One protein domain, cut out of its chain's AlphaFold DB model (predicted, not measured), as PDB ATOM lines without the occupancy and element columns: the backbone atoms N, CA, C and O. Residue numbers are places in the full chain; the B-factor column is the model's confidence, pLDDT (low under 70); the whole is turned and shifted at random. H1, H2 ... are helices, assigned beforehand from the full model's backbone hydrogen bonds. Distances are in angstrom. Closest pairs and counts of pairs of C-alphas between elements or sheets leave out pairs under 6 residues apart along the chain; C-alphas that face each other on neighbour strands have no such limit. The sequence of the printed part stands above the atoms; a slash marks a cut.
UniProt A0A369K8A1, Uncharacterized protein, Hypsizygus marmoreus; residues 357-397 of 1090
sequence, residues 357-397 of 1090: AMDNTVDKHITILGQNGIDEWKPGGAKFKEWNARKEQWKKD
ATOM      1  N   ALA A 357      46.635  -6.467   1.089       73.38
ATOM      2  CA  ALA A 357      46.570  -7.672   0.267       73.38
ATOM      3  C   ALA A 357      47.226  -8.856   0.994       73.38
ATOM      4  O   ALA A 357      46.576  -9.872   1.211       73.38
ATOM      5  N   MET A 358      48.463  -8.690   1.474       80.25
ATOM      6  CA  MET A 358      49.192  -9.738   2.197       80.25
ATOM      7  C   MET A 358      48.538 -10.113   3.539       80.25
ATOM      8  O   MET A 358      48.502 -11.295   3.880       80.25
ATOM      9  N   ASP A 359      47.983  -9.146   4.277       81.00
ATOM     10  CA  ASP A 359      47.218  -9.420   5.504       81.00
ATOM     11  C   ASP A 359      45.971 -10.280   5.201       81.00
ATOM     12  O   ASP A 359      45.736 -11.287   5.879       81.00
ATOM     13  N   ASN A 360      45.226  -9.952   4.135       82.31
ATOM     14  CA  ASN A 360      44.084 -10.746   3.663       82.31
ATOM     15  C   ASN A 360      44.514 -12.153   3.209       82.31
ATOM     16  O   ASN A 360      43.863 -13.139   3.567       82.31
ATOM     17  N   THR A 361      45.622 -12.273   2.466       84.69
ATOM     18  CA  THR A 361      46.187 -13.562   2.029       84.69
ATOM     19  C   THR A 361      46.495 -14.471   3.221       84.69
ATOM     20  O   THR A 361      46.155 -15.657   3.199       84.69
ATOM     21  N   VAL A 362      47.101 -13.932   4.285       90.69
ATOM     22  CA  VAL A 362      47.459 -14.712   5.482       90.69
ATOM     23  C   VAL A 362      46.223 -15.125   6.284       90.69
ATOM     24  O   VAL A 362      46.138 -16.284   6.694       90.69
ATOM     25  N   ASP A 363      45.237 -14.241   6.466       91.19
ATOM     26  CA  ASP A 363      43.987 -14.598   7.155       91.19
ATOM     27  C   ASP A 363      43.184 -15.668   6.381       91.19
ATOM     28  O   ASP A 363      42.666 -16.617   6.989       91.19
ATOM     29  N   LYS A 364      43.133 -15.583   5.041       89.81
ATOM     30  CA  LYS A 364      42.546 -16.634   4.190       89.81
ATOM     31  C   LYS A 364      43.308 -17.952   4.319       89.81
ATOM     32  O   LYS A 364      42.687 -18.987   4.555       89.81
ATOM     33  N   HIS A 365      44.640 -17.931   4.249       91.94
ATOM     34  CA  HIS A 365      45.456 -19.142   4.388       91.94
ATOM     35  C   HIS A 365      45.270 -19.815   5.759       91.94
ATOM     36  O   HIS A 365      45.092 -21.029   5.834       91.94
ATOM     37  N   ILE A 366      45.217 -19.041   6.848       94.25
ATOM     38  CA  ILE A 366      44.927 -19.558   8.198       94.25
ATOM     39  C   ILE A 366      43.523 -20.177   8.273       94.25
ATOM     40  O   ILE A 366      43.348 -21.236   8.884       94.25
ATOM     41  N   THR A 367      42.535 -19.573   7.608       92.69
ATOM     42  CA  THR A 367      41.175 -20.129   7.505       92.69
ATOM     43  C   THR A 367      41.176 -21.477   6.775       92.69
ATOM     44  O   THR A 367      40.598 -22.442   7.280       92.69
ATOM     45  N   ILE A 368      41.902 -21.581   5.656       94.12
ATOM     46  CA  ILE A 368      42.065 -22.817   4.873       94.12
ATOM     47  C   ILE A 368      42.788 -23.905   5.689       94.12
ATOM     48  O   ILE A 368      42.354 -25.056   5.695       94.12
ATOM     49  N   LEU A 369      43.838 -23.566   6.449       93.31
ATOM     50  CA  LEU A 369      44.518 -24.512   7.350       93.31
ATOM     51  C   LEU A 369      43.568 -25.073   8.425       93.31
ATOM     52  O   LEU A 369      43.617 -26.267   8.733       93.31
ATOM     53  N   GLY A 370      42.675 -24.237   8.965       94.75
ATOM     54  CA  GLY A 370      41.623 -24.671   9.887       94.75
ATOM     55  C   GLY A 370      40.567 -25.568   9.223       94.75
ATOM     56  O   GLY A 370      40.164 -26.578   9.808       94.75
ATOM     57  N   GLN A 371      40.142 -25.242   7.998       92.38
ATOM     58  CA  GLN A 371      39.189 -26.043   7.212       92.38
ATOM     59  C   GLN A 371      39.762 -27.419   6.841       92.38
ATOM     60  O   GLN A 371      39.093 -28.430   7.057       92.38
ATOM     61  N   ASN A 372      41.035 -27.478   6.436       94.12
ATOM     62  CA  ASN A 372      41.793 -28.699   6.119       94.12
ATOM     63  C   ASN A 372      42.102 -29.597   7.338       94.12
ATOM     64  O   ASN A 372      42.945 -30.489   7.279       94.12
ATOM     65  N   GLY A 373      41.411 -29.387   8.460       92.81
ATOM     66  CA  GLY A 373      41.420 -30.296   9.598       92.81
ATOM     67  C   GLY A 373      42.509 -30.037  10.636       92.81
ATOM     68  O   GLY A 373      42.468 -30.691  11.675       92.81
ATOM     69  N   ILE A 374      43.418 -29.077  10.433       95.81
ATOM     70  CA  ILE A 374      44.512 -28.803  11.376       95.81
ATOM     71  C   ILE A 374      43.958 -28.052  12.596       95.81
ATOM     72  O   ILE A 374      43.819 -26.828  12.596       95.81
ATOM     73  N   ASP A 375      43.638 -28.797  13.658       94.56
ATOM     74  CA  ASP A 375      42.967 -28.290  14.867       94.56
ATOM     75  C   ASP A 375      43.694 -27.119  15.555       94.56
ATOM     76  O   ASP A 375      43.058 -26.281  16.195       94.56
ATOM     77  N   GLU A 376      45.013 -26.997  15.386       95.31
ATOM     78  CA  GLU A 376      45.800 -25.879  15.920       95.31
ATOM     79  C   GLU A 376      45.457 -24.519  15.282       95.31
ATOM     80  O   GLU A 376      45.642 -23.484  15.932       95.31
ATOM     81  N   TRP A 377      44.970 -24.520  14.035       96.06
ATOM     82  CA  TRP A 377      44.632 -23.326  13.247       96.06
ATOM     83  C   TRP A 377      43.128 -23.035  13.171       96.06
ATOM     84  O   TRP A 377      42.740 -21.949  12.746       96.06
ATOM     85  N   LYS A 378      42.269 -23.956  13.625       94.81
ATOM     86  CA  LYS A 378      40.824 -23.700  13.756       94.81
ATOM     87  C   LYS A 378      40.552 -22.573  14.766       94.81
ATOM     88  O   LYS A 378      41.358 -22.368  15.678       94.81
ATOM     89  N   PRO A 379      39.404 -21.870  14.682       94.88
ATOM     90  CA  PRO A 379      39.008 -20.880  15.680       94.88
ATOM     91  C   PRO A 379      39.054 -21.449  17.108       94.88
ATOM     92  O   PRO A 379      38.332 -22.381  17.450       94.88
ATOM     93  N   GLY A 380      39.940 -20.896  17.941       92.75
ATOM     94  CA  GLY A 380      40.198 -21.366  19.308       92.75
ATOM     95  C   GLY A 380      41.379 -22.339  19.471       92.75
ATOM     96  O   GLY A 380      41.768 -22.603  20.614       92.75
ATOM     97  N   GLY A 381      41.982 -22.812  18.378       96.06
ATOM     98  CA  GLY A 381      43.220 -23.593  18.362       96.06
ATOM     99  C   GLY A 381      44.442 -22.801  18.847       96.06
ATOM    100  O   GLY A 381      44.417 -21.570  18.936       96.06
ATOM    101  N   ALA A 382      45.519 -23.507  19.204       95.06
ATOM    102  CA  ALA A 382      46.698 -22.907  19.834       95.06
ATOM    103  C   ALA A 382      47.412 -21.879  18.934       95.06
ATOM    104  O   ALA A 382      47.661 -20.755  19.370       95.06
ATOM    105  N   LYS A 383      47.672 -22.227  17.667       91.88
ATOM    106  CA  LYS A 383      48.344 -21.343  16.699       91.88
ATOM    107  C   LYS A 383      47.428 -20.209  16.240       91.88
ATOM    108  O   LYS A 383      47.889 -19.081  16.102       91.88
ATOM    109  N   PHE A 384      46.120 -20.459  16.125       95.56
ATOM    110  CA  PHE A 384      45.135 -19.400  15.871       95.56
ATOM    111  C   PHE A 384      45.089 -18.360  17.007       95.56
ATOM    112  O   PHE A 384      45.051 -17.154  16.754       95.56
ATOM    113  N   LYS A 385      45.135 -18.801  18.272       95.69
ATOM    114  CA  LYS A 385      45.233 -17.904  19.440       95.69
ATOM    115  C   LYS A 385      46.548 -17.126  19.455       95.69
ATOM    116  O   LYS A 385      46.529 -15.920  19.692       95.69
ATOM    117  N   GLU A 386      47.669 -17.786  19.168       96.19
ATOM    118  CA  GLU A 386      48.979 -17.132  19.102       96.19
ATOM    119  C   GLU A 386      49.046 -16.081  17.981       96.19
ATOM    120  O   GLU A 386      49.511 -14.964  18.217       96.19
ATOM    121  N   TRP A 387      48.527 -16.392  16.788       93.75
ATOM    122  CA  TRP A 387      48.443 -15.451  15.667       93.75
ATOM    123  C   TRP A 387      47.659 -14.195  16.041       93.75
ATOM    124  O   TRP A 387      48.169 -13.086  15.885       93.75
ATOM    125  N   ASN A 388      46.463 -14.349  16.614       93.69
ATOM    126  CA  ASN A 388      45.657 -13.206  17.036       93.69
ATOM    127  C   ASN A 388      46.341 -12.390  18.149       93.69
ATOM    128  O   ASN A 388      46.329 -11.163  18.091       93.69
ATOM    129  N   ALA A 389      47.020 -13.033  19.108       93.50
ATOM    130  CA  ALA A 389      47.804 -12.321  20.122       93.50
ATOM    131  C   ALA A 389      48.961 -11.507  19.505       93.50
ATOM    132  O   ALA A 389      49.172 -10.352  19.883       93.50
ATOM    133  N   ARG A 390      49.671 -12.065  18.511       89.75
ATOM    134  CA  ARG A 390      50.707 -11.353  17.740       89.75
ATOM    135  C   ARG A 390      50.114 -10.191  16.928       89.75
ATOM    136  O   ARG A 390      50.698  -9.108  16.919       89.75
ATOM    137  N   LYS A 391      48.949 -10.383  16.300       90.44
ATOM    138  CA  LYS A 391      48.240  -9.371  15.495       90.44
ATOM    139  C   LYS A 391      47.759  -8.194  16.350       90.44
ATOM    140  O   LYS A 391      47.971  -7.041  15.980       90.44
ATOM    141  N   GLU A 392      47.208  -8.462  17.534       90.88
ATOM    142  CA  GLU A 392      46.827  -7.422  18.502       90.88
ATOM    143  C   GLU A 392      48.033  -6.703  19.118       90.88
ATOM    144  O   GLU A 392      47.983  -5.488  19.319       90.88
ATOM    145  N   GLN A 393      49.146  -7.400  19.373       89.25
ATOM    146  CA  GLN A 393      50.378  -6.726  19.795       89.25
ATOM    147  C   GLN A 393      50.917  -5.812  18.686       89.25
ATOM    148  O   GLN A 393      51.242  -4.659  18.949       89.25
ATOM    149  N   TRP A 394      50.926  -6.267  17.431       86.06
ATOM    150  CA  TRP A 394      51.354  -5.446  16.296       86.06
ATOM    151  C   TRP A 394      50.486  -4.190  16.110       86.06
ATOM    152  O   TRP A 394      51.033  -3.106  15.902       86.06
ATOM    153  N   LYS A 395      49.157  -4.287  16.277       85.81
ATOM    154  CA  LYS A 395      48.261  -3.112  16.296       85.81
ATOM    155  C   LYS A 395      48.654  -2.105  17.384       85.81
ATOM    156  O   LYS A 395      48.705  -0.904  17.110       85.81
ATOM    157  N   LYS A 396      48.986  -2.572  18.596       89.62
ATOM    158  CA  LYS A 396      49.475  -1.715  19.695       89.62
ATOM    159  C   LYS A 396      50.808  -1.051  19.337       89.62
ATOM    160  O   LYS A 396      50.910   0.169  19.443       89.62
ATOM    161  N   ASP A 397      51.772  -1.807  18.812       83.56
ATOM    162  CA  ASP A 397      53.077  -1.296  18.361       83.56
ATOM    163  C   ASP A 397      52.953  -0.272  17.210       83.56
ATOM    164  O   ASP A 397      53.800   0.613  17.055       83.56
TER     165      ASP A 397
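This is residues 357 to 397 of the 1090 residues of an uncharacterized protein of Hypsizygus marmoreus (UniProt A0A369K8A1). Two straight helices, H2 and H1, lie side by side with a gap between them and run opposite ways, joined at one end by a looping link, residues 372 to 381, as a loose, flat U. Their far ends, residues 388 to 397 of H2 and 357 to 362 of H1, stand free. The printed part has 41 residues with two named helices, H1 then H2, and no named strand; the class is all helix. It is only just compact, close to loose, with a radius of gyration of the C-alphas of 10.5 A, and spans 32 by 23 by 9 A.

H2, the longest helix, holds residues 382 to 397 and is 22.6 A long, ending at C-alpha 397 at (53.077, -1.296, 18.361). H1 holds residues 357 to 371, is 21.0 A long and begins at C-alpha 357 at (46.570, -7.672, 0.267).

H2 and H1 are close but not clearly touching; their closest C-alphas, those of Phe 384 and Ile 366, are 7.7 A apart. Their lines stand at a shallow tilt of 20 degrees, opposite ways. In H1 and H2 every O i to N i+4 pair is within hydrogen-bond range.

The C-alphas farthest apart, those of Gly 373 and Asp 397, are 32.5 A apart. The printed part has no cut, and the link from H1 to H2 is short. Mean pLDDT of the printed part is 91.1; no printed residue is under 70.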